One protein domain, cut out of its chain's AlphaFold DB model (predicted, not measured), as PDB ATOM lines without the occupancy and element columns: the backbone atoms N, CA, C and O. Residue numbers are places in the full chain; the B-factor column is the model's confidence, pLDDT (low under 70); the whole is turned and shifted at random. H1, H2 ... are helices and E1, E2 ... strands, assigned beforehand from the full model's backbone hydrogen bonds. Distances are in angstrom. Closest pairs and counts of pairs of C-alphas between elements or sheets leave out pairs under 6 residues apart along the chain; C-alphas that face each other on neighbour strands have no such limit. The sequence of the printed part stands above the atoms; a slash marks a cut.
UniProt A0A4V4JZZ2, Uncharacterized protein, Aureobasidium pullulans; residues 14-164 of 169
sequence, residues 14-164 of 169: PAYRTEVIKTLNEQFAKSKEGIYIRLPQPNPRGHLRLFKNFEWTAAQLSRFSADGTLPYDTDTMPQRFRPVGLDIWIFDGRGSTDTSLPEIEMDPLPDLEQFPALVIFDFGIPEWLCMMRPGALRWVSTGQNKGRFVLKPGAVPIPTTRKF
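What this domain is: This is residues 14 to 164 of the 169 residues of an uncharacterized protein of Aureobasidium pullulans (UniProt A0A4V4JZZ2). A six-stranded sheet, E1 E2 E3 E4 E5 E8, curls like part of a barrel, and the long helix H1 packs on the face inside the curl. Beyond the sheet, the hairpin E6 and E7 makes one end of the long axis and the short helix H2 the other. The printed part has 151 residues with two named helices and eight named strands, in the order H1 E1 E2 H2 E3 E4 E5 E6 E7 E8; the class is mixed, helices and strands, with under half of the residues, 75, in named elements. The six-stranded sheet is mixed, with E3 and E4 parallel and the other neighbours antiparallel. The whole is compact but elongated, with a radius of gyration of the C-alphas of 15.7 A and spans of 47 by 30 by 28 A.

Where its parts are: Start with the sheet's strands: E1 is residues 33 to 38, E2 48 to 55, E3 87 to 92, E4 117 to 122, E5 128 to 132 and E8 158 to 161. E2 covers 17.7 A and bends by 69 degrees at residue 52. Find C-alpha 15 at (-14.113, 18.402, -15.434); from there H1, residues 15 to 31, runs 24.8 A to C-alpha 31 at (1.026, 8.301, -32.261). H2 is residues 58 to 67. E6, residues 137 to 143, covers 18.2 A to C-alpha 143 at (-6.068, 16.634, 8.334), and E7 is residues 146 to 151.

How they stand to each other: The sheet is strongly twisted, with edge strands E1 and E8. Look at the hairpin E1 and E2 for N 37 and O 49, 2.9 A apart. E2 and E3 pair at N 48 and O 88, 3.2 A. Parallel E3 and E4 have N 91 and O 120 at 2.8 A; the hairpin E4 and E5 has N 121 and O 130 at 2.8 A. E5 and E8 have N 158 and O 131 at 2.9 A. H1 is on the sheet, making two layers, a helix on one face of a sheet; its closest C-alphas to E1 are Phe 28 and Gly 34, 5.5 A. H2 is not on the sheet; it is close to but not clearly touching H1, at Ala 29 and Leu 61, whose C-alphas are 6.2 A apart. In H1 and H2 every O i to N i+4 pair is within hydrogen-bond range. The hairpin E6 and E7 has N 140 and O 148 at 2.9 A.

The domain as a whole: The C-alphas farthest apart, of Ala 58 and Gly 143, are 48.2 A apart. The printed part has no cut. Two links are long, H2 to E3 with 19 residues and E3 to E4 with 24. Confidence is under 70 at residues 126 to 128 and 159 to 164.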
ATOM      1  N   PRO A  14     -14.472  15.426 -11.672       86.38
ATOM      2  CA  PRO A  14     -14.140  16.816 -11.936       86.38
ATOM      3  C   PRO A  14     -13.772  17.037 -13.407       86.38
ATOM      4  O   PRO A  14     -12.993  16.271 -13.979       86.38
ATOM      5  N   ALA A  15     -14.282  18.117 -14.006       86.50
ATOM      6  CA  ALA A  15     -14.113  18.402 -15.434       86.50
ATOM      7  C   ALA A  15     -12.638  18.421 -15.878       86.50
ATOM      8  O   ALA A  15     -12.307  17.846 -16.915       86.50
ATOM      9  N   TYR A  16     -11.742  18.984 -15.053       86.19
ATOM     10  CA  TYR A  16     -10.301  19.024 -15.335       86.19
ATOM     11  C   TYR A  16      -9.728  17.623 -15.585       86.19
ATOM     12  O   TYR A  16      -8.907  17.414 -16.477       86.19
ATOM     13  N   ARG A  17     -10.196  16.618 -14.835       89.62
ATOM     14  CA  ARG A  17      -9.702  15.249 -14.957       89.62
ATOM     15  C   ARG A  17     -10.128  14.652 -16.291       89.62
ATOM     16  O   ARG A  17      -9.295  14.083 -16.993       89.62
ATOM     17  N   THR A  18     -11.387  14.848 -16.676       88.19
ATOM     18  CA  THR A  18     -11.906  14.434 -17.985       88.19
ATOM     19  C   THR A  18     -11.094  15.041 -19.128       88.19
ATOM     20  O   THR A  18     -10.720  14.326 -20.061       88.19
ATOM     21  N   GLU A  19     -10.766  16.330 -19.040       87.00
ATOM     22  CA  GLU A  19      -9.971  17.041 -20.047       87.00
ATOM     23  C   GLU A  19      -8.531  16.527 -20.136       87.00
ATOM     24  O   GLU A  19      -8.024  16.301 -21.242       87.00
ATOM     25  N   VAL A  20      -7.877  16.282 -18.996       88.44
ATOM     26  CA  VAL A  20      -6.533  15.682 -18.948       88.44
ATOM     27  C   VAL A  20      -6.542  14.297 -19.592       88.44
ATOM     28  O   VAL A  20      -5.697  14.011 -20.437       88.44
ATOM     29  N   ILE A  21      -7.520  13.448 -19.262       89.94
ATOM     30  CA  ILE A  21      -7.640  12.091 -19.815       89.94
ATOM     31  C   ILE A  21      -7.878  12.119 -21.325       89.94
ATOM     32  O   ILE A  21      -7.276  11.330 -22.060       89.94
ATOM     33  N   LYS A  22      -8.745  13.020 -21.797       88.50
ATOM     34  CA  LYS A  22      -8.985  13.215 -23.230       88.50
ATOM     35  C   LYS A  22      -7.688  13.609 -23.931       88.50
ATOM     36  O   LYS A  22      -7.295  12.959 -24.890       88.50
ATOM     37  N   THR A  23      -6.985  14.599 -23.392       86.31
ATOM     38  CA  THR A  23      -5.710  15.093 -23.932       86.31
ATOM     39  C   THR A  23      -4.647  13.997 -24.000       86.31
ATOM     40  O   THR A  23      -3.970  13.846 -25.016       86.31
ATOM     41  N   LEU A  24      -4.506  13.218 -22.927       87.31
ATOM     42  CA  LEU A  24      -3.592  12.081 -22.848       87.31
ATOM     43  C   LEU A  24      -3.874  11.062 -23.962       87.31
ATOM     44  O   LEU A  24      -2.959  10.629 -24.661       87.31
ATOM     45  N   ASN A  25      -5.145  10.706 -24.151       91.00
ATOM     46  CA  ASN A  25      -5.548   9.752 -25.180       91.00
ATOM     47  C   ASN A  25      -5.479  10.330 -26.598       91.00
ATOM     48  O   ASN A  25      -5.110   9.598 -27.502       91.00
ATOM     49  N   GLU A  26      -5.739  11.621 -26.818       88.56
ATOM     50  CA  GLU A  26      -5.538  12.271 -28.125       88.56
ATOM     51  C   GLU A  26      -4.094  12.172 -28.609       88.56
ATOM     52  O   GLU A  26      -3.847  11.968 -29.796       88.56
ATOM     53  N   GLN A  27      -3.129  12.307 -27.702       82.88
ATOM     54  CA  GLN A  27      -1.710  12.241 -28.045       82.88
ATOM     55  C   GLN A  27      -1.299  10.816 -28.417       82.88
ATOM     56  O   GLN A  27      -0.653  10.614 -29.445       82.88
ATOM     57  N   PHE A  28      -1.758   9.828 -27.654       86.38
ATOM     58  CA  PHE A  28      -1.507   8.421 -27.957       86.38
ATOM     59  C   PHE A  28      -2.273   7.908 -29.180       86.38
ATOM     60  O   PHE A  28      -1.741   7.150 -29.986       86.38
ATOM     61  N   ALA A  29      -3.488   8.400 -29.404       84.31
ATOM     62  CA  ALA A  29      -4.247   8.134 -30.616       84.31
ATOM     63  C   ALA A  29      -3.537   8.708 -31.860       84.31
ATOM     64  O   ALA A  29      -3.477   8.039 -32.893       84.31
ATOM     65  N   LYS A  30      -2.918   9.899 -31.760       82.81
ATOM     66  CA  LYS A  30      -2.087  10.489 -32.830       82.81
ATOM     67  C   LYS A  30      -0.829   9.671 -33.118       82.81
ATOM     68  O   LYS A  30      -0.511   9.471 -34.288       82.81
ATOM     69  N   SER A  31      -0.130   9.192 -32.087       82.25
ATOM     70  CA  SER A  31       1.026   8.301 -32.261       82.25
ATOM     71  C   SER A  31       0.636   6.850 -32.561       82.25
ATOM     72  O   SER A  31       1.512   6.050 -32.861       82.25
ATOM     73  N   LYS A  32      -0.665   6.519 -32.519       81.56
ATOM     74  CA  LYS A  32      -1.247   5.174 -32.674       81.56
ATOM     75  C   LYS A  32      -0.706   4.129 -31.695       81.56
ATOM     76  O   LYS A  32      -0.832   2.935 -31.943       81.56
ATOM     77  N   GLU A  33      -0.189   4.575 -30.563       84.12
ATOM     78  CA  GLU A  33       0.420   3.729 -29.541       84.12
ATOM     79  C   GLU A  33      -0.205   4.061 -28.199       84.12
ATOM     80  O   GLU A  33      -0.394   5.228 -27.898       84.12
ATOM     81  N   GLY A  34      -0.481   3.062 -27.373       91.62
ATOM     82  CA  GLY A  34      -0.942   3.257 -26.008       91.62
ATOM     83  C   GLY A  34      -2.406   3.685 -25.868       91.62
ATOM     84  O   GLY A  34      -3.028   4.245 -26.764       91.62
ATOM     85  N   ILE A  35      -2.977   3.428 -24.694       94.25
ATOM     86  CA  ILE A  35      -4.277   3.968 -24.273       94.25
ATOM     87  C   ILE A  35      -4.303   4.109 -22.753       94.25
ATOM     88  O   ILE A  35      -3.795   3.245 -22.033       94.25
ATOM     89  N   TYR A  36      -4.902   5.191 -22.262       93.56
ATOM     90  CA  TYR A  36      -5.204   5.370 -20.847       93.56
ATOM     91  C   TYR A  36      -6.661   5.022 -20.567       93.56
ATOM     92  O   TYR A  36      -7.571   5.642 -21.121       93.56
ATOM     93  N   ILE A  37      -6.869   4.075 -19.657       94.00
ATOM     94  CA  ILE A  37      -8.189   3.617 -19.222       94.00
ATOM     95  C   ILE A  37      -8.467   4.128 -17.808       94.00
ATOM     96  O   ILE A  37      -7.605   4.039 -16.931       94.00
ATOM     97  N   ARG A  38      -9.678   4.660 -17.604       93.06
ATOM     98  CA  ARG A  38     -10.190   5.129 -16.306       93.06
ATOM     99  C   ARG A  38     -10.362   3.971 -15.340       93.06
ATOM    100  O   ARG A  38     -10.938   2.962 -15.712       93.06
ATOM    101  N   LEU A  39      -9.912   4.145 -14.104       91.19
ATOM    102  CA  LEU A  39     -10.225   3.230 -13.010       91.19
ATOM    103  C   LEU A  39     -11.542   3.651 -12.333       91.19
ATOM    104  O   LEU A  39     -11.719   4.853 -12.102       91.19
ATOM    105  N   PRO A  40     -12.428   2.706 -11.957       89.38
ATOM    106  CA  PRO A  40     -13.604   2.999 -11.138       89.38
ATOM    107  C   PRO A  40     -13.216   3.748  -9.863       89.38
ATOM    108  O   PRO A  40     -12.285   3.324  -9.177       89.38
ATOM    109  N   GLN A  41     -13.906   4.854  -9.572       87.12
ATOM    110  CA  GLN A  41     -13.641   5.705  -8.410       87.12
ATOM    111  C   GLN A  41     -14.681   5.483  -7.302       87.12
ATOM    112  O   GLN A  41     -15.859   5.303  -7.621       87.12
ATOM    113  N   PRO A  42     -14.286   5.556  -6.019       86.81
ATOM    114  CA  PRO A  42     -12.927   5.807  -5.521       86.81
ATOM    115  C   PRO A  42     -11.973   4.617  -5.740       86.81
ATOM    116  O   PRO A  42     -12.383   3.462  -5.658       86.81
ATOM    117  N   ASN A  43     -10.689   4.888  -6.004       86.88
ATOM    118  CA  ASN A  43      -9.673   3.849  -6.187       86.88
ATOM    119  C   ASN A  43      -8.401   4.153  -5.383       86.88
ATOM    120  O   ASN A  43      -7.839   5.230  -5.558       86.88
ATOM    121  N   PRO A  44      -7.868   3.212  -4.584       82.31
ATOM    122  CA  PRO A  44      -6.662   3.457  -3.788       82.31
ATOM    123  C   PRO A  44      -5.377   3.523  -4.621       82.31
ATOM    124  O   PRO A  44      -4.327   3.888  -4.104       82.31
ATOM    125  N   ARG A  45      -5.431   3.146  -5.904       85.12
ATOM    126  CA  ARG A  45      -4.249   3.062  -6.763       85.12
ATOM    127  C   ARG A  45      -4.118   4.232  -7.727       85.12
ATOM    128  O   ARG A  45      -2.996   4.577  -8.074       85.12
ATOM    129  N   GLY A  46      -5.219   4.857  -8.142       90.81
ATOM    130  CA  GLY A  46      -5.173   6.008  -9.042       90.81
ATOM    131  C   GLY A  46      -6.445   6.263  -9.834       90.81
ATOM    132  O   GLY A  46      -7.471   5.608  -9.668       90.81
ATOM    133  N   HIS A  47      -6.357   7.217 -10.752       92.75
ATOM    134  CA  HIS A  47      -7.433   7.564 -11.678       92.75
ATOM    135  C   HIS A  47      -7.333   6.807 -13.005       92.75
ATOM    136  O   HIS A  47      -8.353   6.559 -13.648       92.75
ATOM    137  N   LEU A  48      -6.120   6.434 -13.428       92.75
ATOM    138  CA  LEU A  48      -5.880   5.805 -14.726       92.75
ATOM    139  C   LEU A  48      -4.860   4.671 -14.662       92.75
ATOM    140  O   LEU A  48      -3.958   4.668 -13.823       92.75
ATOM    141  N   ARG A  49      -4.939   3.790 -15.664       91.94
ATOM    142  CA  ARG A  49      -3.854   2.889 -16.069       91.94
ATOM    143  C   ARG A  49      -3.501   3.060 -17.534       91.94
ATOM    144  O   ARG A  49      -4.379   3.242 -18.374       91.94
ATOM    145  N   LEU A  50      -2.210   2.946 -17.829       91.50
ATOM    146  CA  LEU A  50      -1.674   2.941 -19.186       91.50
ATOM    147  C   LEU A  50      -1.562   1.513 -19.715       91.50
ATOM    148  O   LEU A  50      -0.960   0.662 -19.069       91.50
ATOM    149  N   PHE A  51      -2.029   1.273 -20.932       92.69
ATOM    150  CA  PHE A  51      -1.763   0.056 -21.693       92.69
ATOM    151  C   PHE A  51      -0.898   0.411 -22.898       92.69
ATOM    152  O   PHE A  51      -1.418   0.751 -23.954       92.69
ATOM    153  N   LYS A  52       0.431   0.374 -22.729       88.81
ATOM    154  CA  LYS A  52       1.398   0.898 -23.716       88.81
ATOM    155  C   LYS A  52       1.365   0.156 -25.057       88.81
ATOM    156  O   LYS A  52       1.533   0.781 -26.091       88.81
ATOM    157  N   ASN A  53       1.087  -1.147 -25.038       88.75
ATOM    158  CA  ASN A  53       1.097  -1.997 -26.237       88.75
ATOM    159  C   ASN A  53      -0.249  -2.003 -26.982       88.75
ATOM    160  O   ASN A  53      -0.501  -2.886 -27.798       88.75
ATOM    161  N   PHE A  54      -1.161  -1.096 -26.635       92.94
ATOM    162  CA  PHE A  54      -2.395  -0.927 -27.381       92.94
ATOM    163  C   PHE A  54      -2.114  -0.201 -28.697       92.94
ATOM    164  O   PHE A  54      -1.428   0.816 -28.700       92.94
ATOM    165  N   GLU A  55      -2.685  -0.693 -29.789       92.44
ATOM    166  CA  GLU A  55      -2.589  -0.060 -31.102       92.44
ATOM    167  C   GLU A  55      -3.982   0.353 -31.570       92.44
ATOM    168  O   GLU A  55      -4.927  -0.443 -31.564       92.44
ATOM    169  N   TRP A  56      -4.109   1.611 -31.984       92.94
ATOM    170  CA  TRP A  56      -5.381   2.163 -32.435       92.94
ATOM    171  C   TRP A  56      -5.704   1.696 -33.855       92.94
ATOM    172  O   TRP A  56      -4.958   1.967 -34.798       92.94
ATOM    173  N   THR A  57      -6.869   1.077 -34.048       93.19
ATOM    174  CA  THR A  57      -7.405   0.883 -35.405       93.19
ATOM    175  C   THR A  57      -7.918   2.209 -35.973       93.19
ATOM    176  O   THR A  57      -8.325   3.107 -35.232       93.19
ATOM    177  N   ALA A  58      -7.978   2.326 -37.305       92.38
ATOM    178  CA  ALA A  58      -8.497   3.526 -37.966       92.38
ATOM    179  C   ALA A  58      -9.939   3.867 -37.539       92.38
ATOM    180  O   ALA A  58     -10.261   5.032 -37.318       92.38
ATOM    181  N   ALA A  59     -10.791   2.851 -37.358       93.56
ATOM    182  CA  ALA A  59     -12.172   3.039 -36.919       93.56
ATOM    183  C   ALA A  59     -12.261   3.565 -35.475       93.56
ATOM    184  O   ALA A  59     -13.050   4.467 -35.194       93.56
ATOM    185  N   GLN A  60     -11.431   3.042 -34.567       94.88
ATOM    186  CA  GLN A  60     -11.378   3.508 -33.177       94.88
ATOM    187  C   GLN A  60     -10.843   4.938 -33.092       94.88
ATOM    188  O   GLN A  60     -11.438   5.765 -32.406       94.88
ATOM    189  N   LEU A  61      -9.773   5.245 -33.834       91.81
ATOM    190  CA  LEU A  61      -9.222   6.596 -33.923       91.81
ATOM    191  C   LEU A  61     -10.267   7.589 -34.442       91.81
ATOM    192  O   LEU A  61     -10.422   8.668 -33.876       91.81
ATOM    193  N   SER A  62     -10.998   7.222 -35.497       91.75
ATOM    194  CA  SER A  62     -12.038   8.072 -36.076       91.75
ATOM    195  C   SER A  62     -13.170   8.340 -35.089       91.75
ATOM    196  O   SER A  62     -13.605   9.482 -34.980       91.75
ATOM    197  N   ARG A  63     -13.637   7.317 -34.360       93.12
ATOM    198  CA  ARG A  63     -14.693   7.479 -33.351       93.12
ATOM    199  C   ARG A  63     -14.224   8.367 -32.205       93.12
ATOM    200  O   ARG A  63     -14.856   9.376 -31.924       93.12
ATOM    201  N   PHE A  64     -13.065   8.054 -31.631       92.62
ATOM    202  CA  PHE A  64     -12.482   8.850 -30.558       92.62
ATOM    203  C   PHE A  64     -12.267  10.313 -30.975       92.62
ATOM    204  O   PHE A  64     -12.528  11.223 -30.196       92.62
ATOM    205  N   SER A  65     -11.848  10.559 -32.217       89.06
ATOM    206  CA  SER A  65     -11.665  11.921 -32.734       89.06
ATOM    207  C   SER A  65     -12.988  12.671 -32.941       89.06
ATOM    208  O   SER A  65     -12.996  13.897 -32.883       89.06
ATOM    209  N   ALA A  66     -14.092  11.958 -33.185       90.88
ATOM    210  CA  ALA A  66     -15.410  12.553 -33.385       90.88
ATOM    211  C   ALA A  66     -16.084  12.944 -32.062       90.88
ATOM    212  O   ALA A  66     -16.649  14.031 -31.966       90.88
ATOM    213  N   ASP A  67     -16.026  12.078 -31.047       89.69
ATOM    214  CA  ASP A  67     -16.821  12.242 -29.820       89.69
ATOM    215  C   ASP A  67     -16.062  11.965 -28.505       89.69
ATOM    216  O   ASP A  67     -16.616  12.138 -27.422       89.69
ATOM    217  N   GLY A  68     -14.780  11.595 -28.559       87.38
ATOM    218  CA  GLY A  68     -13.961  11.286 -27.381       87.38
ATOM    219  C   GLY A  68     -14.206   9.901 -26.773       87.38
ATOM    220  O   GLY A  68     -13.644   9.599 -25.716       87.38
ATOM    221  N   THR A  69     -15.008   9.049 -27.415       90.25
ATOM    222  CA  THR A  69     -15.323   7.705 -26.915       90.25
ATOM    223  C   THR A  69     -14.107   6.791 -26.998       90.25
ATOM    224  O   THR A  69     -13.571   6.534 -28.080       90.25
ATOM    225  N   LEU A  70     -13.679   6.263 -25.848       93.19
ATOM    226  CA  LEU A  70     -12.627   5.253 -25.791       93.19
ATOM    227  C   LEU A  70     -13.150   3.894 -26.287       93.19
ATOM    228  O   LEU A  70     -14.306   3.553 -26.047       93.19
ATOM    229  N   PRO A  71     -12.309   3.093 -26.961       93.25
ATOM    230  CA  PRO A  71     -12.711   1.789 -27.486       93.25
ATOM    231  C   PRO A  71     -12.938   0.720 -26.410       93.25
ATOM    232  O   PRO A  71     -13.586  -0.282 -26.701       93.25
ATOM    233  N   TYR A  72     -12.381   0.920 -25.214       94.69
ATOM    234  CA  TYR A  72     -12.455   0.002 -24.083       94.69
ATOM    235  C   TYR A  72     -12.564   0.782 -22.768       94.69
ATOM    236  O   TYR A  72     -12.219   1.965 -22.697       94.69
ATOM    237  N   ASP A  73     -12.978   0.072 -21.729       92.62
ATOM    238  CA  ASP A  73     -12.935   0.441 -20.314       92.62
ATOM    239  C   ASP A  73     -12.232  -0.675 -19.513       92.62
ATOM    240  O   ASP A  73     -11.590  -1.552 -20.095       92.62
ATOM    241  N   THR A  74     -12.299  -0.651 -18.179       88.88
ATOM    242  CA  THR A  74     -11.651  -1.680 -17.348       88.88
ATOM    243  C   THR A  74     -12.211  -3.077 -17.533       88.88
ATOM    244  O   THR A  74     -11.474  -4.040 -17.327       88.88
ATOM    245  N   ASP A  75     -13.475  -3.193 -17.924       90.31
ATOM    246  CA  ASP A  75     -14.211  -4.456 -17.922       90.31
ATOM    247  C   ASP A  75     -14.153  -5.116 -19.303       90.31
ATOM    248  O   ASP A  75     -14.169  -6.340 -19.435       90.31
ATOM    249  N   THR A  76     -14.029  -4.297 -20.345       93.94
ATOM    250  CA  THR A  76     -13.991  -4.716 -21.749       93.94
ATOM    251  C   THR A  76     -12.577  -4.832 -22.314       93.94
ATOM    252  O   THR A  76     -12.406  -5.358 -23.416       93.94
ATOM    253  N   MET A  77     -11.552  -4.368 -21.587       93.31
ATOM    254  CA  MET A  77     -10.171  -4.404 -22.065       93.31
ATOM    255  C   MET A  77      -9.700  -5.852 -22.305       93.31
ATOM    256  O   MET A  77      -9.664  -6.654 -21.367       93.31
ATOM    257  N   PRO A  78      -9.282  -6.219 -23.535       92.50
ATOM    258  CA  PRO A  78      -8.855  -7.582 -23.832       92.50
ATOM    259  C   PRO A  78      -7.667  -8.029 -22.974       92.50
ATOM    260  O   PRO A  78      -6.647  -7.346 -22.914       92.50
ATOM    261  N   GLN A  79      -7.741  -9.240 -22.411       90.19
ATOM    262  CA  GLN A  79      -6.726  -9.789 -21.492       90.19
ATOM    263  C   GLN A  79      -5.305  -9.886 -22.075       90.19
ATOM    264  O   GLN A  79      -4.330  -9.948 -21.324       90.19
ATOM    265  N   ARG A  80      -5.176  -9.909 -23.411       91.06
ATOM    266  CA  ARG A  80      -3.876  -9.878 -24.105       91.06
ATOM    267  C   ARG A  80      -3.106  -8.581 -23.852       91.06
ATOM    268  O   ARG A  80      -1.882  -8.580 -23.919       91.06
ATOM    269  N   PHE A  81      -3.808  -7.487 -23.560       91.12
ATOM    270  CA  PHE A  81      -3.188  -6.241 -23.150       91.12
ATOM    271  C   PHE A  81      -2.966  -6.273 -21.642       91.12
ATOM    272  O   PHE A  81      -3.872  -6.552 -20.858       91.12
ATOM    273  N   ARG A  82      -1.740  -5.969 -21.227       88.00
ATOM    274  CA  ARG A  82      -1.396  -5.813 -19.817       88.00
ATOM    275  C   ARG A  82      -1.180  -4.333 -19.526       88.00
ATOM    276  O   ARG A  82      -0.533  -3.661 -20.336       88.00
ATOM    277  N   PRO A  83      -1.719  -3.813 -18.412       86.94
ATOM    278  CA  PRO A  83      -1.401  -2.458 -18.017       86.94
ATOM    279  C   PRO A  83       0.084  -2.391 -17.668       86.94
ATOM    280  O   PRO A  83       0.664  -3.348 -17.145       86.94
ATOM    281  N   VAL A  84       0.695  -1.242 -17.922       84.81
ATOM    282  CA  VAL A  84       1.957  -0.890 -17.283       84.81
ATOM    283  C   VAL A  84       1.705  -0.904 -15.776       84.81
ATOM    284  O   VAL A  84       0.675  -0.411 -15.316       84.81
ATOM    285  N   GLY A  85       2.641  -1.457 -15.004       80.75
ATOM    286  CA  GLY A  85       2.598  -1.464 -13.536       80.75
ATOM    287  C   GLY A  85       2.806  -0.080 -12.906       80.75
ATOM    288  O   GLY A  85       3.427   0.019 -11.857       80.75
ATOM    289  N   LEU A  86       2.346   0.973 -13.578       83.06
ATOM    290  CA  LEU A  86       2.449   2.366 -13.191       83.06
ATOM    291  C   LEU A  86       1.032   2.926 -13.098       83.06
ATOM    292  O   LEU A  86       0.382   3.161 -14.120       83.06
ATOM    293  N   ASP A  87       0.562   3.117 -11.871       88.69
ATOM    294  CA  ASP A  87      -0.701   3.800 -11.637       88.69
ATOM    295  C   ASP A  87      -0.513   5.323 -11.786       88.69
ATOM    296  O   ASP A  87       0.606   5.850 -11.700       88.69
ATOM    297  N   ILE A  88      -1.605   6.035 -12.082       92.31
ATOM    298  CA  ILE A  88      -1.561   7.463 -12.413       92.31
ATOM    299  C   ILE A  88      -2.631   8.220 -11.644       92.31
ATOM    300  O   ILE A  88      -3.817   7.889 -11.710       92.31
ATOM    301  N   TRP A  89      -2.205   9.290 -10.987       93.31
ATOM    302  CA  TRP A  89      -3.068  10.249 -10.314       93.31
ATOM    303  C   TRP A  89      -3.134  11.565 -11.082       93.31
ATOM    304  O   TRP A  89      -2.168  11.979 -11.718       93.31
ATOM    305  N   ILE A  90      -4.286  12.227 -11.005       92.69
ATOM    306  CA  ILE A  90      -4.533  13.522 -11.649       92.69
ATOM    307  C   ILE A  90      -5.223  14.424 -10.636       92.69
ATOM    308  O   ILE A  90      -6.313  14.082 -10.175       92.69
ATOM    309  N   PHE A  91      -4.615  15.562 -10.334       91.62
ATOM    310  CA  PHE A  91      -5.099  16.528  -9.358       91.62
ATOM    311  C   PHE A  91      -5.257  17.913  -9.972       91.62
ATOM    312  O   PHE A  91      -4.573  18.263 -10.938       91.62
ATOM    313  N   ASP A  92      -6.149  18.697  -9.375       89.69
ATOM    314  CA  ASP A  92      -6.232  20.125  -9.647       89.69
ATOM    315  C   ASP A  92      -5.031  20.810  -8.987       89.69
ATOM    316  O   ASP A  92      -4.805  20.676  -7.784       89.69
ATOM    317  N   GLY A  93      -4.216  21.482  -9.791       88.56
ATOM    318  CA  GLY A  93      -3.071  22.262  -9.339       88.56
ATOM    319  C   GLY A  93      -3.395  23.741  -9.129       88.56
ATOM    320  O   GLY A  93      -2.529  24.489  -8.662       88.56
ATOM    321  N   ARG A  94      -4.596  24.209  -9.489       86.62
ATOM    322  CA  ARG A  94      -4.979  25.624  -9.369       86.62
ATOM    323  C   ARG A  94      -4.896  26.077  -7.911       86.62
ATOM    324  O   ARG A  94      -5.213  25.335  -6.989       86.62
ATOM    325  N   GLY A  95      -4.440  27.312  -7.708       84.38
ATOM    326  CA  GLY A  95      -4.154  27.844  -6.371       84.38
ATOM    327  C   GLY A  95      -2.769  27.480  -5.827       84.38
ATOM    328  O   GLY A  95      -2.470  27.808  -4.680       84.38
ATOM    329  N   SER A  96      -1.914  26.844  -6.634       83.94
ATOM    330  CA  SER A  96      -0.488  26.728  -6.312       83.94
ATOM    331  C   SER A  96       0.174  28.095  -6.198       83.94
ATOM    332  O   SER A  96      -0.163  29.032  -6.922       83.94
ATOM    333  N   THR A  97       1.158  28.175  -5.313       81.19
ATOM    334  CA  THR A  97       2.063  29.315  -5.170       81.19
ATOM    335  C   THR A  97       3.452  28.937  -5.672       81.19
ATOM    336  O   THR A  97       3.732  27.763  -5.921       81.19
ATOM    337  N   ASP A  98       4.361  29.910  -5.729       70.00
ATOM    338  CA  ASP A  98       5.766  29.687  -6.100       70.00
ATOM    339  C   ASP A  98       6.473  28.633  -5.226       70.00
ATOM    340  O   ASP A  98       7.500  28.078  -5.614       70.00
ATOM    341  N   THR A  99       5.930  28.341  -4.040       73.88
ATOM    342  CA  THR A  99       6.545  27.449  -3.050       73.88
ATOM    343  C   THR A  99       5.686  26.246  -2.667       73.88
ATOM    344  O   THR A  99       6.154  25.408  -1.894       73.88
ATOM    345  N   SER A 100       4.432  26.142  -3.124       79.94
ATOM    346  CA  SER A 100       3.543  25.061  -2.678       79.94
ATOM    347  C   SER A 100       2.415  24.716  -3.647       79.94
ATOM    348  O   SER A 100       1.836  25.593  -4.281       79.94
ATOM    349  N   LEU A 101       2.079  23.425  -3.701       86.88
ATOM    350  CA  LEU A 101       0.881  22.897  -4.358       86.88
ATOM    351  C   LEU A 101      -0.362  23.095  -3.466       86.88
ATOM    352  O   LEU A 101      -0.207  23.203  -2.240       86.88
ATOM    353  N   PRO A 102      -1.584  23.119  -4.039       88.75
ATOM    354  CA  PRO A 102      -2.808  23.253  -3.265       88.75
ATOM    355  C   PRO A 102      -3.001  22.083  -2.301       88.75
ATOM    356  O   PRO A 102      -2.463  20.984  -2.470       88.75
ATOM    357  N   GLU A 103      -3.806  22.341  -1.277       91.56
ATOM    358  CA  GLU A 103      -4.333  21.288  -0.423       91.56
ATOM    359  C   GLU A 103      -5.392  20.485  -1.168       91.56
ATOM    360  O   GLU A 103      -6.238  21.036  -1.870       91.56
ATOM    361  N   ILE A 104      -5.319  19.171  -1.014       89.62
ATOM    362  CA  ILE A 104      -6.192  18.212  -1.670       89.62
ATOM    363  C   ILE A 104      -6.984  17.499  -0.589       89.62
ATOM    364  O   ILE A 104      -6.422  17.022   0.398       89.62
ATOM    365  N   GLU A 105      -8.289  17.415  -0.811       88.69
ATOM    366  CA  GLU A 105      -9.229  16.665   0.007       88.69
ATOM    367  C   GLU A 105      -9.773  15.493  -0.810       88.69
ATOM    368  O   GLU A 105     -10.357  15.697  -1.877       88.69
ATOM    369  N   MET A 106      -9.538  14.264  -0.347       85.00
ATOM    370  CA  MET A 106      -9.988  13.057  -1.039       85.00
ATOM    371  C   MET A 106     -10.002  11.820  -0.136       85.00
ATOM    372  O   MET A 106      -9.271  11.742   0.849       85.00
ATOM    373  N   ASP A 107     -10.799  10.827  -0.521       84.19
ATOM    374  CA  ASP A 107     -10.877   9.519   0.130       84.19
ATOM    375  C   ASP A 107     -11.047   8.421  -0.944       84.19
ATOM    376  O   ASP A 107     -12.011   8.485  -1.718       84.19
ATOM    377  N   PRO A 108     -10.124   7.446  -1.062       83.50
ATOM    378  CA  PRO A 108      -8.905   7.279  -0.273       83.50
ATOM    379  C   PRO A 108      -7.822   8.292  -0.652       83.50
ATOM    380  O   PRO A 108      -7.745   8.751  -1.791       83.50
ATOM    381  N   LEU A 109      -6.941   8.592   0.302       82.44
ATOM    382  CA  LEU A 109      -5.698   9.312   0.031       82.44
ATOM    383  C   LEU A 109      -4.701   8.415  -0.731       82.44
ATOM    384  O   LEU A 109      -4.664   7.204  -0.502       82.44
ATOM    385  N   PRO A 110      -3.858   8.986  -1.608       83.12
ATOM    386  CA  PRO A 110      -2.854   8.231  -2.342       83.12
ATOM    387  C   PRO A 110      -1.685   7.852  -1.427       83.12
ATOM    388  O   PRO A 110      -0.974   8.723  -0.921       83.12
ATOM    389  N   ASP A 111      -1.422   6.553  -1.281       79.75
ATOM    390  CA  ASP A 111      -0.194   6.058  -0.653       79.75
ATOM    391  C   ASP A 111       0.923   5.945  -1.700       79.75
ATOM    392  O   ASP A 111       1.180   4.887  -2.277       79.75
ATOM    393  N   LEU A 112       1.573   7.077  -1.981       82.06
ATOM    394  CA  LEU A 112       2.670   7.139  -2.953       82.06
ATOM    395  C   LEU A 112       3.966   6.472  -2.469       82.06
ATOM    396  O   LEU A 112       4.888   6.303  -3.272       82.06
ATOM    397  N   GLU A 113       4.078   6.151  -1.176       80.50
ATOM    398  CA  GLU A 113       5.248   5.461  -0.629       80.50
ATOM    399  C   GLU A 113       5.150   3.960  -0.887       80.50
ATOM    400  O   GLU A 113       6.111   3.363  -1.375       80.50
ATOM    401  N   GLN A 114       3.978   3.369  -0.644       82.56
ATOM    402  CA  GLN A 114       3.718   1.963  -0.940       82.56
ATOM    403  C   GLN A 114       3.453   1.716  -2.431       82.56
ATOM    404  O   GLN A 114       3.883   0.694  -2.973       82.56
ATOM    405  N   PHE A 115       2.778   2.648  -3.111       85.12
ATOM    406  CA  PHE A 115       2.415   2.540  -4.525       85.12
ATOM    407  C   PHE A 115       2.960   3.730  -5.325       85.12
ATOM    408  O   PHE A 115       2.237   4.694  -5.593       85.12
ATOM    409  N   PRO A 116       4.241   3.681  -5.743       85.12
ATOM    410  CA  PRO A 116       4.823   4.721  -6.575       85.12
ATOM    411  C   PRO A 116       4.007   4.930  -7.855       85.12
ATOM    412  O   PRO A 116       3.856   4.023  -8.673       85.12
ATOM    413  N   ALA A 117       3.513   6.151  -8.038       90.06
ATOM    414  CA  ALA A 117       2.635   6.511  -9.142       90.06
ATOM    415  C   ALA A 117       3.134   7.760  -9.866       90.06
ATOM    416  O   ALA A 117       3.828   8.607  -9.296       90.06
ATOM    417  N   LEU A 118       2.764   7.880 -11.137       91.19
ATOM    418  CA  LEU A 118       2.897   9.129 -11.873       91.19
ATOM    419  C   LEU A 118       1.799  10.079 -11.386       91.19
ATOM    420  O   LEU A 118       0.628   9.708 -11.359       91.19
ATOM    421  N   VAL A 119       2.163  11.303 -11.025       92.19
ATOM    422  CA  VAL A 119       1.196  12.305 -10.565       92.19
ATOM    423  C   VAL A 119       1.150  13.452 -11.557       92.19
ATOM    424  O   VAL A 119       2.188  13.981 -11.942       92.19
ATOM    425  N   ILE A 120      -0.050  13.825 -11.980       91.94
ATOM    426  CA  ILE A 120      -0.293  14.906 -12.930       91.94
ATOM    427  C   ILE A 120      -1.057  16.014 -12.209       91.94
ATOM    428  O   ILE A 120      -2.109  15.758 -11.630       91.94
ATOM    429  N   PHE A 121      -0.552  17.240 -12.280       90.38
ATOM    430  CA  PHE A 121      -1.270  18.440 -11.866       90.38
ATOM    431  C   PHE A 121      -1.730  19.207 -13.099       90.38
ATOM    432  O   PHE A 121      -0.915  19.532 -13.969       90.38
ATOM    433  N   ASP A 122      -3.027  19.498 -13.168       89.00
ATOM    434  CA  ASP A 122      -3.573  20.467 -14.116       89.00
ATOM    435  C   ASP A 122      -3.659  21.843 -13.453       89.00
ATOM    436  O   ASP A 122      -4.439  22.045 -12.527       89.00
ATOM    437  N   PHE A 123      -2.874  22.805 -13.934       85.69
ATOM    438  CA  PHE A 123      -2.901  24.175 -13.419       85.69
ATOM    439  C   PHE A 123      -4.000  25.040 -14.049       85.69
ATOM    440  O   PHE A 123      -4.091  26.226 -13.743       85.69
ATOM    441  N   GLY A 124      -4.833  24.486 -14.940       79.69
ATOM    442  CA  GLY A 124      -5.831  25.252 -15.691       79.69
ATOM    443  C   GLY A 124      -5.224  26.186 -16.739       79.69
ATOM    444  O   GLY A 124      -5.934  27.007 -17.313       79.69
ATOM    445  N   ILE A 125      -3.920  26.066 -16.994       74.38
ATOM    446  CA  ILE A 125      -3.228  26.800 -18.047       74.38
ATOM    447  C   ILE A 125      -3.267  25.917 -19.299       74.38
ATOM    448  O   ILE A 125      -2.769  24.785 -19.260       74.38
ATOM    449  N   PRO A 126      -3.852  26.393 -20.415       65.94
ATOM    450  CA  PRO A 126      -3.877  25.637 -21.658       65.94
ATOM    451  C   PRO A 126      -2.481  25.134 -22.016       65.94
ATOM    452  O   PRO A 126      -1.507  25.871 -21.936       65.94
ATOM    453  N   GLU A 127      -2.393  23.865 -22.407       61.47
ATOM    454  CA  GLU A 127      -1.141  23.212 -22.812       61.47
ATOM    455  C   GLU A 127      -0.097  22.945 -21.719       61.47
ATOM    456  O   GLU A 127       0.902  22.287 -22.017       61.47
ATOM    457  N   TRP A 128      -0.351  23.333 -20.469       67.00
ATOM    458  CA  TRP A 128       0.576  23.151 -19.353       67.00
ATOM    459  C   TRP A 128       0.009  22.191 -18.313       67.00
ATOM    460  O   TRP A 128      -0.823  22.546 -17.481       67.00
ATOM    461  N   LEU A 129       0.504  20.957 -18.354       80.75
ATOM    462  CA  LEU A 129       0.394  20.019 -17.241       80.75
ATOM    463  C   LEU A 129       1.741  19.980 -16.524       80.75
ATOM    464  O   LEU A 129       2.780  20.243 -17.130       80.75
ATOM    465  N   CYS A 130       1.740  19.630 -15.245       84.12
ATOM    466  CA  CYS A 130       2.962  19.262 -14.544       84.12
ATOM    467  C   CYS A 130       2.905  17.790 -14.184       84.12
ATOM    468  O   CYS A 130       1.993  17.339 -13.494       84.12
ATOM    469  N   MET A 131       3.884  17.039 -14.676       88.19
ATOM    470  CA  MET A 131       3.980  15.611 -14.438       88.19
ATOM    471  C   MET A 131       5.140  15.319 -13.496       88.19
ATOM    472  O   MET A 131       6.291  15.681 -13.745       88.19
ATOM    473  N   MET A 132       4.838  14.603 -12.427       89.06
ATOM    474  CA  MET A 132       5.783  14.204 -11.403       89.06
ATOM    475  C   MET A 132       5.998  12.701 -11.480       89.06
ATOM    476  O   MET A 132       5.060  11.915 -11.353       89.06
ATOM    477  N   ARG A 133       7.255  12.308 -11.699       88.44
ATOM    478  CA  ARG A 133       7.658  10.900 -11.756       88.44
ATOM    479  C   ARG A 133       7.318  10.167 -10.451       88.44
ATOM    480  O   ARG A 133       7.326  10.794  -9.387       88.44
ATOM    481  N   PRO A 134       7.127   8.839 -10.505       89.44
ATOM    482  CA  PRO A 134       7.091   8.008  -9.307       89.44
ATOM    483  C   PRO A 134       8.247   8.320  -8.362       89.44
ATOM    484  O   PRO A 134       9.393   8.463  -8.787       89.44
ATOM    485  N   GLY A 135       7.930   8.467  -7.076       88.12
ATOM    486  CA  GLY A 135       8.905   8.788  -6.035       88.12
ATOM    487  C   GLY A 135       9.348  10.255  -5.973       88.12
ATOM    488  O   GLY A 135      10.038  10.606  -5.021       88.12
ATOM    489  N   ALA A 136       8.937  11.121  -6.908       89.56
ATOM    490  CA  ALA A 136       9.301  12.543  -6.905       89.56
ATOM    491  C   ALA A 136       8.537  13.367  -5.854       89.56
ATOM    492  O   ALA A 136       9.011  14.418  -5.422       89.56
ATOM    493  N   LEU A 137       7.362  12.890  -5.445       89.00
ATOM    494  CA  LEU A 137       6.507  13.537  -4.457       89.00
ATOM    495  C   LEU A 137       6.434  12.721  -3.172       89.00
ATOM    496  O   LEU A 137       6.536  11.493  -3.179       89.00
ATOM    497  N   ARG A 138       6.210  13.429  -2.071       87.94
ATOM    498  CA  ARG A 138       5.738  12.890  -0.799       87.94
ATOM    499  C   ARG A 138       4.367  13.484  -0.498       87.94
ATOM    500  O   ARG A 138       4.142  14.664  -0.766       87.94
ATOM    501  N   TRP A 139       3.484  12.682   0.081       86.62
ATOM    502  CA  TRP A 139       2.232  13.165   0.652       86.62
ATOM    503  C   TRP A 139       2.447  13.632   2.096       86.62
ATOM    504  O   TRP A 139       3.087  12.945   2.892       86.62
ATOM    505  N   VAL A 140       1.922  14.805   2.443       87.94
ATOM    506  CA  VAL A 140       1.930  15.343   3.807       87.94
ATOM    507  C   VAL A 140       0.490  15.567   4.237       87.94
ATOM    508  O   VAL A 140      -0.178  16.444   3.697       87.94
ATOM    509  N   SER A 141       0.016  14.780   5.203       88.38
ATOM    510  CA  SER A 141      -1.324  14.964   5.767       88.38
ATOM    511  C   SER A 141      -1.411  16.292   6.524       88.38
ATOM    512  O   SER A 141      -0.521  16.630   7.306       88.38
ATOM    513  N   THR A 142      -2.488  17.036   6.281       89.19
ATOM    514  CA  THR A 142      -2.847  18.268   7.006       89.19
ATOM    515  C   THR A 142      -4.159  18.119   7.780       89.19
ATOM    516  O   THR A 142      -4.538  19.007   8.539       89.19
ATOM    517  N   GLY A 143      -4.839  16.981   7.632       88.19
ATOM    518  CA  GLY A 143      -6.068  16.634   8.334       88.19
ATOM    519  C   GLY A 143      -6.599  15.270   7.895       88.19
ATOM    520  O   GLY A 143      -5.998  14.585   7.061       88.19
ATOM    521  N   GLN A 144      -7.749  14.877   8.443       87.00
ATOM    522  CA  GLN A 144      -8.450  13.671   8.005       87.00
ATOM    523  C   GLN A 144      -8.850  13.821   6.532       87.00
ATOM    524  O   GLN A 144      -9.530  14.782   6.184       87.00
ATOM    525  N   ASN A 145      -8.404  12.891   5.678       88.12
ATOM    526  CA  ASN A 145      -8.643  12.903   4.228       88.12
ATOM    527  C   ASN A 145      -8.145  14.172   3.509       88.12
ATOM    528  O   ASN A 145      -8.611  14.497   2.419       88.12
ATOM    529  N   LYS A 146      -7.178  14.883   4.107       91.12
ATOM    530  CA  LYS A 146      -6.608  16.129   3.579       91.12
ATOM    531  C   LYS A 146      -5.093  16.139   3.651       91.12
ATOM    532  O   LYS A 146      -4.487  15.597   4.584       91.12
ATOM    533  N   GLY A 147      -4.469  16.788   2.682       89.56
ATOM    534  CA  GLY A 147      -3.028  16.969   2.680       89.56
ATOM    535  C   GLY A 147      -2.502  17.638   1.427       89.56
ATOM    536  O   GLY A 147      -3.249  18.128   0.583       89.56
ATOM    537  N   ARG A 148      -1.180  17.697   1.335       89.94
ATOM    538  CA  ARG A 148      -0.456  18.388   0.270       89.94
ATOM    539  C   ARG A 148       0.640  17.501  -0.280       89.94
ATOM    540  O   ARG A 148       1.277  16.743   0.455       89.94
ATOM    541  N   PHE A 149       0.915  17.661  -1.565       90.31
ATOM    542  CA  PHE A 149       2.118  17.102  -2.160       90.31
ATOM    543  C   PHE A 149       3.308  18.023  -1.932       90.31
ATOM    544  O   PHE A 149       3.233  19.234  -2.132       90.31
ATOM    545  N   VAL A 150       4.428  17.422  -1.548       88.06
ATOM    546  CA  VAL A 150       5.712  18.101  -1.385       88.06
ATOM    547  C   VAL A 150       6.728  17.431  -2.295       88.06
ATOM    548  O   VAL A 150       6.826  16.201  -2.327       88.06
ATOM    549  N   LEU A 151       7.492  18.235  -3.035       86.75
ATOM    550  CA  LEU A 151       8.599  17.732  -3.840       86.75
ATOM    551  C   LEU A 151       9.686  17.169  -2.924       86.75
ATOM    552  O   LEU A 151      10.097  17.812  -1.957       86.75
ATOM    553  N   LYS A 152      10.177  15.970  -3.238       87.00
ATOM    554  CA  LYS A 152      11.363  15.440  -2.562       87.00
ATOM    555  C   LYS A 152      12.608  16.223  -3.004       87.00
ATOM    556  O   LYS A 152      12.658  16.692  -4.144       87.00
ATOM    557  N   PRO A 153      13.633  16.356  -2.144       84.06
ATOM    558  CA  PRO A 153      14.886  17.004  -2.521       84.06
ATOM    559  C   PRO A 153      15.477  16.409  -3.808       84.06
ATOM    560  O   PRO A 153      15.538  15.191  -3.961       84.06
ATOM    561  N   GLY A 154      15.884  17.271  -4.744       80.12
ATOM    562  CA  GLY A 154      16.451  16.861  -6.037       80.12
ATOM    563  C   GLY A 154      15.435  16.347  -7.067       80.12
ATOM    564  O   GLY A 154      15.821  16.017  -8.188       80.12
ATOM    565  N   ALA A 155      14.141  16.292  -6.732       82.56
ATOM    566  CA  ALA A 155      13.104  15.953  -7.695       82.56
ATOM    567  C   ALA A 155      12.929  17.082  -8.720       82.56
ATOM    568  O   ALA A 155      12.693  18.234  -8.363       82.56
ATOM    569  N   VAL A 156      12.997  16.726 -10.004       76.12
ATOM    570  CA  VAL A 156      12.744  17.649 -11.117       76.12
ATOM    571  C   VAL A 156      11.449  17.225 -11.815       76.12
ATOM    572  O   VAL A 156      11.367  16.054 -12.227       76.12
ATOM    573  N   PRO A 157      10.454  18.130 -11.944       74.38
ATOM    574  CA  PRO A 157       9.251  17.885 -12.733       74.38
ATOM    575  C   PRO A 157       9.598  17.488 -14.165       74.38
ATOM    576  O   PRO A 157      10.603  17.939 -14.714       74.38
ATOM    577  N   ILE A 158       8.765  16.661 -14.792       73.31
ATOM    578  CA  ILE A 158       8.854  16.457 -16.236       73.31
ATOM    579  C   ILE A 158       8.256  17.713 -16.880       73.31
ATOM    580  O   ILE A 158       7.071  17.984 -16.662       73.31
ATOM    581  N   PRO A 159       9.032  18.489 -17.662       57.78
ATOM    582  CA  PRO A 159       8.475  19.603 -18.409       57.78
ATOM    583  C   PRO A 159       7.480  19.040 -19.417       57.78
ATOM    584  O   PRO A 159       7.863  18.272 -20.300       57.78
ATOM    585  N   THR A 160       6.207  19.406 -19.296       54.75
ATOM    586  CA  THR A 160       5.212  19.040 -20.299       54.75
ATOM    587  C   THR A 160       4.506  20.267 -20.835       54.75
ATOM    588  O   THR A 160       3.570  20.782 -20.237       54.75
ATOM    589  N   THR A 161       4.905  20.671 -22.041       49.47
ATOM    590  CA  THR A 161       3.902  21.085 -23.026       49.47
ATOM    591  C   THR A 161       2.988  19.878 -23.272       49.47
ATOM    592  O   THR A 161       3.492  18.757 -23.252       49.47
ATOM    593  N   ARG A 162       1.690  20.035 -23.565       46.88
ATOM    594  CA  ARG A 162       0.779  18.913 -23.930       46.88
ATOM    595  C   ARG A 162       1.301  17.976 -25.045       46.88
ATOM    596  O   ARG A 162       0.693  16.941 -25.299       46.88
ATOM    597  N   LYS A 163       2.415  18.311 -25.709       43.69
ATOM    598  CA  LYS A 163       3.264  17.368 -26.449       43.69
ATOM    599  C   LYS A 163       4.007  16.462 -25.458       43.69
ATOM    600  O   LYS A 163       5.080  16.807 -24.967       43.69
ATOM    601  N   PHE A 164       3.429  15.300 -25.165       45.50
ATOM    602  CA  PHE A 164       4.156  14.239 -24.471       45.50
ATOM    603  C   PHE A 164       5.388  13.857 -25.300       45.50
ATOM    604  O   PHE A 164       5.295  13.833 -26.531       45.50
TER     605      PHE A 164